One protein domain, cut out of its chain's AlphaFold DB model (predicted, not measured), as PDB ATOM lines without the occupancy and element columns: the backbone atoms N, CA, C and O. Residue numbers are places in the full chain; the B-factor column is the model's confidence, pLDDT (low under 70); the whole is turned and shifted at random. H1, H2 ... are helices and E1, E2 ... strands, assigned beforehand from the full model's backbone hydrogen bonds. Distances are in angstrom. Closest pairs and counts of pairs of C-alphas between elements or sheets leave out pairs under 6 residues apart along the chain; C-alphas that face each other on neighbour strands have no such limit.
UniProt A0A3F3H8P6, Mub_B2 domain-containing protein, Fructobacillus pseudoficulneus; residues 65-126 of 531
ATOM      1  N   ALA A  65     211.154 236.805 172.609       74.38
ATOM      2  CA  ALA A  65     212.426 236.555 173.236       74.38
ATOM      3  C   ALA A  65     212.504 237.237 174.607       74.38
ATOM      4  O   ALA A  65     212.411 238.460 174.720       74.38
ATOM      5  N   THR A  66     212.696 236.446 175.661       89.44
ATOM      6  CA  THR A  66     212.966 236.973 177.007       89.44
ATOM      7  C   THR A  66     214.453 237.272 177.136       89.44
ATOM      8  O   THR A  66     215.271 236.424 176.796       89.44
ATOM      9  N   THR A  67     214.823 238.448 177.642       91.81
ATOM     10  CA  THR A  67     216.229 238.833 177.844       91.81
ATOM     11  C   THR A  67     216.575 238.945 179.325       91.81
ATOM     12  O   THR A  67     215.702 239.158 180.167       91.81
ATOM     13  N   GLY A  68     217.856 238.794 179.658       91.94
ATOM     14  CA  GLY A  68     218.347 238.908 181.029       91.94
ATOM     15  C   GLY A  68     219.850 238.675 181.119       91.94
ATOM     16  O   GLY A  68     220.554 238.760 180.117       91.94
ATOM     17  N   THR A  69     220.347 238.370 182.316       90.81
ATOM     18  CA  THR A  69     221.755 238.014 182.542       90.81
ATOM     19  C   THR A  69     221.879 236.751 183.387       90.81
ATOM     20  O   THR A  69     221.128 236.572 184.345       90.81
ATOM     21  N   ILE A  70     222.859 235.906 183.069       86.75
ATOM     22  CA  ILE A  70     223.353 234.842 183.951       86.75
ATOM     23  C   ILE A  70     224.758 235.239 184.393       86.75
ATOM     24  O   ILE A  70     225.659 235.371 183.564       86.75
ATOM     25  N   GLY A  71     224.948 235.480 185.690       87.12
ATOM     26  CA  GLY A  71     226.135 236.194 186.155       87.12
ATOM     27  C   GLY A  71     226.204 237.565 185.480       87.12
ATOM     28  O   GLY A  71     225.276 238.365 185.592       87.12
ATOM     29  N   THR A  72     227.280 237.812 184.739       90.50
ATOM     30  CA  THR A  72     227.454 239.031 183.925       90.50
ATOM     31  C   THR A  72     227.156 238.819 182.439       90.50
ATOM     32  O   THR A  72     227.233 239.771 181.668       90.50
ATOM     33  N   VAL A  73     226.801 237.597 182.031       92.25
ATOM     34  CA  VAL A  73     226.594 237.222 180.627       92.25
ATOM     35  C   VAL A  73     225.163 237.567 180.205       92.25
ATOM     36  O   VAL A  73     224.224 236.968 180.739       92.25
ATOM     37  N   PRO A  74     224.950 238.498 179.260       95.69
ATOM     38  CA  PRO A  74     223.616 238.826 178.778       95.69
ATOM     39  C   PRO A  74     223.080 237.730 177.854       95.69
ATOM     40  O   PRO A  74     223.784 237.251 176.959       95.69
ATOM     41  N   TYR A  75     221.812 237.366 178.020       96.19
ATOM     42  CA  TYR A  75     221.138 236.369 177.196       96.19
ATOM     43  C   TYR A  75     219.838 236.885 176.576       96.19
ATOM     44  O   TYR A  75     219.213 237.829 177.063       96.19
ATOM     45  N   SER A  76     219.416 236.188 175.528       97.25
ATOM     46  CA  SER A  76     218.090 236.237 174.922       97.25
ATOM     47  C   SER A  76     217.587 234.803 174.742       97.25
ATOM     48  O   SER A  76     218.337 233.958 174.264       97.25
ATOM     49  N   TYR A  77     216.346 234.511 175.122       96.31
ATOM     50  CA  TYR A  77     215.721 233.196 174.980       96.31
ATOM     51  C   TYR A  77     214.465 233.290 174.124       96.31
ATOM     52  O   TYR A  77     213.472 233.869 174.561       96.31
ATOM     53  N   ASP A  78     214.508 232.716 172.925       95.94
ATOM     54  CA  ASP A  78     213.383 232.663 171.995       95.94
ATOM     55  C   ASP A  78     212.569 231.379 172.205       95.94
ATOM     56  O   ASP A  78     213.009 230.277 171.874       95.94
ATOM     57  N   THR A  79     211.351 231.521 172.734       93.38
ATOM     58  CA  THR A  79     210.443 230.398 173.012       93.38
ATOM     59  C   THR A  79     209.872 229.741 171.757       93.38
ATOM     60  O   THR A  79     209.355 228.631 171.840       93.38
ATOM     61  N   SER A  80     209.907 230.414 170.601       93.75
ATOM     62  CA  SER A  80     209.389 229.851 169.346       93.75
ATOM     63  C   SER A  80     210.340 228.805 168.761       93.75
ATOM     64  O   SER A  80     209.904 227.793 168.213       93.75
ATOM     65  N   THR A  81     211.642 229.021 168.948       95.06
ATOM     66  CA  THR A  81     212.723 228.135 168.503       95.06
ATOM     67  C   THR A  81     213.356 227.347 169.650       95.06
ATOM     68  O   THR A  81     214.204 226.492 169.405       95.06
ATOM     69  N   ASN A  82     212.960 227.620 170.900       97.06
ATOM     70  CA  ASN A  82     213.598 227.124 172.122       97.06
ATOM     71  C   ASN A  82     215.117 227.368 172.149       97.06
ATOM     72  O   ASN A  82     215.885 226.528 172.625       97.06
ATOM     73  N   THR A  83     215.549 228.516 171.629       97.94
ATOM     74  CA  THR A  83     216.967 228.862 171.500       97.94
ATOM     75  C   THR A  83     217.383 229.838 172.592       97.94
ATOM     76  O   THR A  83     216.836 230.936 172.691       97.94
ATOM     77  N   LEU A  84     218.379 229.454 173.395       98.12
ATOM     78  CA  LEU A  84     219.044 230.330 174.359       98.12
ATOM     79  C   LEU A  84     220.323 230.889 173.739       98.12
ATOM     80  O   LEU A  84     221.265 230.154 173.455       98.12
ATOM     81  N   THR A  85     220.382 232.200 173.550       98.38
ATOM     82  CA  THR A  85     221.550 232.896 173.011       98.38
ATOM     83  C   THR A  85     222.220 233.723 174.095       98.38
ATOM     84  O   THR A  85     221.635 234.680 174.591       98.38
ATOM     85  N   PHE A  86     223.476 233.418 174.411       97.06
ATOM     86  CA  PHE A  86     224.376 234.300 175.145       97.06
ATOM     87  C   PHE A  86     224.902 235.376 174.187       97.06
ATOM     88  O   PHE A  86     225.792 235.152 173.360       97.06
ATOM     89  N   THR A  87     224.261 236.542 174.254       97.12
ATOM     90  CA  THR A  87     224.375 237.669 173.306       97.12
ATOM     91  C   THR A  87     225.626 238.531 173.484       97.12
ATOM     92  O   THR A  87     225.911 239.388 172.651       97.12
ATOM     93  N   GLY A  88     226.383 238.315 174.557       95.12
ATOM     94  CA  GLY A  88     227.609 239.043 174.855       95.12
ATOM     95  C   GLY A  88     228.549 238.208 175.712       95.12
ATOM     96  O   GLY A  88     228.189 237.119 176.156       95.12
ATOM     97  N   GLY A  89     229.765 238.716 175.908       94.44
ATOM     98  CA  GLY A  89     230.748 238.068 176.771       94.44
ATOM     99  C   GLY A  89     230.464 238.309 178.251       94.44
ATOM    100  O   GLY A  89     229.500 238.980 178.622       94.44
ATOM    101  N   GLY A  90     231.332 237.777 179.104       91.62
ATOM    102  CA  GLY A  90     231.245 237.951 180.551       91.62
ATOM    103  C   GLY A  90     231.663 236.692 181.288       91.62
ATOM    104  O   GLY A  90     232.380 235.850 180.758       91.62
ATOM    105  N   SER A  91     231.196 236.559 182.519       88.25
ATOM    106  CA  SER A  91     231.390 235.371 183.338       88.25
ATOM    107  C   SER A  91     230.080 234.914 183.957       88.25
ATOM    108  O   SER A  91     229.301 235.726 184.469       88.25
ATOM    109  N   PHE A  92     229.878 233.599 183.942       86.06
ATOM    110  CA  PHE A  92     228.809 232.939 184.683       86.06
ATOM    111  C   PHE A  92     229.028 232.982 186.202       86.06
ATOM    112  O   PHE A  92     228.089 232.755 186.962       86.06
ATOM    113  N   GLN A  93     230.238 233.315 186.661       74.62
ATOM    114  CA  GLN A  93     230.554 233.419 188.078       74.62
ATOM    115  C   GLN A  93     229.783 234.571 188.740       74.62
ATOM    116  O   GLN A  93     229.898 235.735 188.349       74.62
ATOM    117  N   THR A  94     229.052 234.252 189.806       60.34
ATOM    118  CA  THR A  94     228.507 235.222 190.761       60.34
ATOM    119  C   THR A  94     229.435 235.252 191.988       60.34
ATOM    120  O   THR A  94     230.037 234.249 192.352       60.34
ATOM    121  N   SER A  95     229.691 236.440 192.531       52.62
ATOM    122  CA  SER A  95     230.710 236.780 193.549       52.62
ATOM    123  C   SER A  95     231.178 235.673 194.527       52.62
ATOM    124  O   SER A  95     230.410 235.200 195.354       52.62
ATOM    125  N   SER A  96     232.490 235.392 194.475       52.47
ATOM    126  CA  SER A  96     233.383 234.814 195.504       52.47
ATOM    127  C   SER A  96     232.908 233.599 196.322       52.47
ATOM    128  O   SER A  96     232.413 233.755 197.433       52.47
ATOM    129  N   GLY A  97     233.288 232.408 195.848       49.50
ATOM    130  CA  GLY A  97     233.628 231.258 196.696       49.50
ATOM    131  C   GLY A  97     232.465 230.337 197.067       49.50
ATOM    132  O   GLY A  97     231.670 230.656 197.940       49.50
ATOM    133  N   GLY A  98     232.454 229.142 196.469       48.91
ATOM    134  CA  GLY A  98     231.485 228.081 196.755       48.91
ATOM    135  C   GLY A  98     230.281 228.172 195.828       48.91
ATOM    136  O   GLY A  98     229.406 229.005 196.028       48.91
ATOM    137  N   GLY A  99     230.288 227.348 194.779       54.31
ATOM    138  CA  GLY A  99     229.245 227.326 193.760       54.31
ATOM    139  C   GLY A  99     227.848 227.159 194.353       54.31
ATOM    140  O   GLY A  99     227.633 226.341 195.243       54.31
ATOM    141  N   THR A 100     226.907 227.929 193.817       50.00
ATOM    142  CA  THR A 100     225.489 227.577 193.814       50.00
ATOM    143  C   THR A 100     224.924 227.895 192.431       50.00
ATOM    144  O   THR A 100     224.686 229.055 192.095       50.00
ATOM    145  N   ASP A 101     224.796 226.831 191.640       61.38
ATOM    146  CA  ASP A 101     223.592 226.426 190.909       61.38
ATOM    147  C   ASP A 101     222.930 227.438 189.971       61.38
ATOM    148  O   ASP A 101     221.732 227.707 190.064       61.38
ATOM    149  N   VAL A 102     223.665 227.931 188.973       68.12
ATOM    150  CA  VAL A 102     222.974 228.252 187.719       68.12
ATOM    151  C   VAL A 102     222.801 226.951 186.951       68.12
ATOM    152  O   VAL A 102     223.689 226.541 186.214       68.12
ATOM    153  N   GLN A 103     221.640 226.324 187.104       82.75
ATOM    154  CA  GLN A 103     221.186 225.280 186.194       82.75
ATOM    155  C   GLN A 103     220.355 225.922 185.089       82.75
ATOM    156  O   GLN A 103     219.274 226.460 185.351       82.75
ATOM    157  N   ILE A 104     220.834 225.863 183.846       90.69
ATOM    158  CA  ILE A 104     220.084 226.387 182.696       90.69
ATOM    159  C   ILE A 104     218.714 225.704 182.596       90.69
ATOM    160  O   ILE A 104     217.733 226.371 182.275       90.69
ATOM    161  N   SER A 105     218.610 224.425 182.968       92.19
ATOM    162  CA  SER A 105     217.363 223.646 182.972       92.19
ATOM    163  C   SER A 105     216.294 224.227 183.898       92.19
ATOM    164  O   SER A 105     215.108 224.175 183.578       92.19
ATOM    165  N   SER A 106     216.693 224.850 185.010       89.75
ATOM    166  CA  SER A 106     215.761 225.501 185.938       89.75
ATOM    167  C   SER A 106     215.156 226.787 185.363       89.75
ATOM    168  O   SER A 106     214.021 227.137 185.683       89.75
ATOM    169  N   LEU A 107     215.905 227.499 184.516       89.69
ATOM    170  CA  LEU A 107     215.470 228.758 183.901       89.69
ATOM    171  C   LEU A 107     214.774 228.530 182.552       89.69
ATOM    172  O   LEU A 107     213.802 229.209 182.226       89.69
ATOM    173  N   PHE A 108     215.267 227.562 181.780       93.94
ATOM    174  CA  PHE A 108     214.882 227.288 180.398       93.94
ATOM    175  C   PHE A 108     214.713 225.773 180.180       93.94
ATOM    176  O   PHE A 108     215.478 225.165 179.430       93.94
ATOM    177  N   PRO A 109     213.702 225.135 180.798       93.25
ATOM    178  CA  PRO A 109     213.557 223.674 180.800       93.25
ATOM    179  C   PRO A 109     213.365 223.055 179.407       93.25
ATOM    180  O   PRO A 109     213.642 221.877 179.213       93.25
ATOM    181  N   ASN A 110     212.899 223.843 178.434       95.75
ATOM    182  CA  ASN A 110     212.643 223.386 177.068       95.75
ATOM    183  C   ASN A 110     213.754 223.773 176.085       95.75
ATOM    184  O   ASN A 110     213.542 223.637 174.882       95.75
ATOM    185  N   VAL A 111     214.889 224.322 176.543       97.44
ATOM    186  CA  VAL A 111     215.954 224.761 175.631       97.44
ATOM    187  C   VAL A 111     216.405 223.601 174.742       97.44
ATOM    188  O   VAL A 111     216.728 222.516 175.216       97.44
ATOM    189  N   ALA A 112     216.381 223.838 173.432       97.94
ATOM    190  CA  ALA A 112     216.744 222.859 172.416       97.94
ATOM    191  C   ALA A 112     218.066 223.205 171.723       97.94
ATOM    192  O   ALA A 112     218.705 222.330 171.136       97.94
ATOM    193  N   HIS A 113     218.482 224.470 171.803       98.44
ATOM    194  CA  HIS A 113     219.691 224.985 171.178       98.44
ATOM    195  C   HIS A 113     220.314 226.083 172.045       98.44
ATOM    196  O   HIS A 113     219.607 226.983 172.505       98.44
ATOM    197  N   ILE A 114     221.630 226.023 172.259       98.31
ATOM    198  CA  ILE A 114     222.380 227.045 173.003       98.31
ATOM    199  C   ILE A 114     223.412 227.698 172.084       98.31
ATOM    200  O   ILE A 114     224.180 227.009 171.416       98.31
ATOM    201  N   VAL A 115     223.462 229.030 172.076       98.62
ATOM    202  CA  VAL A 115     224.343 229.820 171.206       98.62
ATOM    203  C   VAL A 115     225.233 230.739 172.030       98.62
ATOM    204  O   VAL A 115     224.731 231.563 172.791       98.62
ATOM    205  N   PHE A 116     226.544 230.680 171.811       98.19
ATOM    206  CA  PHE A 116     227.510 231.652 172.320       98.19
ATOM    207  C   PHE A 116     227.971 232.578 171.193       98.19
ATOM    208  O   PHE A 116     228.580 232.170 170.197       98.19
ATOM    209  N   THR A 117     227.694 233.872 171.339       98.06
ATOM    210  CA  THR A 117     228.092 234.872 170.334       98.06
ATOM    211  C   THR A 117     229.485 235.441 170.600       98.06
ATOM    212  O   THR A 117     230.185 235.775 169.645       98.06
ATOM    213  N   GLN A 118     229.922 235.459 171.862       97.81
ATOM    214  CA  GLN A 118     231.190 236.021 172.334       97.81
ATOM    215  C   GLN A 118     231.827 235.125 173.412       97.81
ATOM    216  O   GLN A 118     231.112 234.296 173.979       97.81
ATOM    217  N   PRO A 119     233.133 235.284 173.713       96.88
ATOM    218  CA  PRO A 119     233.800 234.550 174.787       96.88
ATOM    219  C   PRO A 119     233.145 234.741 176.161       96.88
ATOM    220  O   PRO A 119     232.879 235.872 176.579       96.88
ATOM    221  N   VAL A 120     232.922 233.636 176.872       93.75
ATOM    222  CA  VAL A 120     232.335 233.593 178.216       93.75
ATOM    223  C   VAL A 120     233.224 232.765 179.136       93.75
ATOM    224  O   VAL A 120     233.551 231.628 178.822       93.75
ATOM    225  N   THR A 121     233.582 233.301 180.300       90.50
ATOM    226  CA  THR A 121     234.350 232.570 181.316       90.50
ATOM    227  C   THR A 121     233.426 231.744 182.207       90.50
ATOM    228  O   THR A 121     232.512 232.292 182.836       90.50
ATOM    229  N   SER A 122     233.704 230.443 182.330       82.06
ATOM    230  CA  SER A 122     232.935 229.514 183.166       82.06
ATOM    231  C   SER A 122     232.967 229.893 184.658       82.06
ATOM    232  O   SER A 122     231.937 229.967 185.317       82.06
ATOM    233  N   GLY A 123     234.145 230.195 185.211       80.06
ATOM    234  CA  GLY A 123     234.357 230.220 186.667       80.06
ATOM    235  C   GLY A 123     234.629 228.815 187.226       80.06
ATOM    236  O   GLY A 123     234.656 227.852 186.466       80.06
ATOM    237  N   MET A 124     234.875 228.690 188.539       74.19
ATOM    238  CA  MET A 124     235.445 227.462 189.139       74.19
ATOM    239  C   MET A 124     234.479 226.271 189.292       74.19
ATOM    240  O   MET A 124     234.914 225.125 189.195       74.19
ATOM    241  N   GLY A 125     233.189 226.519 189.549       69.19
ATOM    242  CA  GLY A 125     232.230 225.498 190.002       69.19
ATOM    243  C   GLY A 125     230.957 225.436 189.164       69.19
ATOM    244  O   GLY A 125     229.874 225.663 189.692       69.19
ATOM    245  N   LEU A 126     231.089 225.162 187.865       73.38
ATOM    246  CA  LEU A 126     229.961 225.035 186.933       73.38
ATOM    247  C   LEU A 126     229.610 223.586 186.585       73.38
ATOM    248  O   LEU A 126     229.098 223.319 185.499       73.38
TER     249      LEU A 126
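What this domain is: This is residues 65 to 126 of the 531 residues of the protein "Mub_B2 domain-containing protein" of Fructobacillus pseudoficulneus (UniProt A0A3F3H8P6). With little regular structure, this is a small twisted sheet, ordered E1, E2, E3, E4, from which a long loop, residues 87 to 103, runs out and folds back to the short helix H1. Residues 90 to 91 pair in parallel with 120 to 121. The printed part has 62 residues, under half in named elements, in chain order E1, E2, E3, H1, E4; it is mostly strand, the sheet mixed. It is compact, with a radius of gyration of the C-alphas of 11.6 A, spanning 37 by 22 by 15 A.

Where its parts are: E1, residues 65 to 70, begins at (212.426, 236.555, 173.236) and measures 15.4 A; E2, 73 to 78, 16.4 A; E3, 83 to 86, 9.9 A; H1, 104 to 107, 5.3 A. E4, 113 to 116, 10.3 A, ends at (227.510, 231.652, 172.320).

How they stand to each other: Hairpins E1-E2 and E2-E3 make a meander, each strand antiparallel to the one before; N 66 and O 77 are 2.9 A apart, N 76 and O 85 2.8 A. E3, H1 and parallel E4 make a strand-helix-strand unit with a right-handed crossover; N 86 and O 115 are 2.8 A apart. H1 only grazes the sheet; too short for O i to N i+4 pairs, it has its 1 O i to N i+3 pair within range.

The domain as a whole: The farthest C-alphas, Ser 80 and Gly 97, are 36.6 A apart. The printed part has no cut; E3 to H1 is a long link. pLDDT is under 70 at residues 94 to 102 and 125.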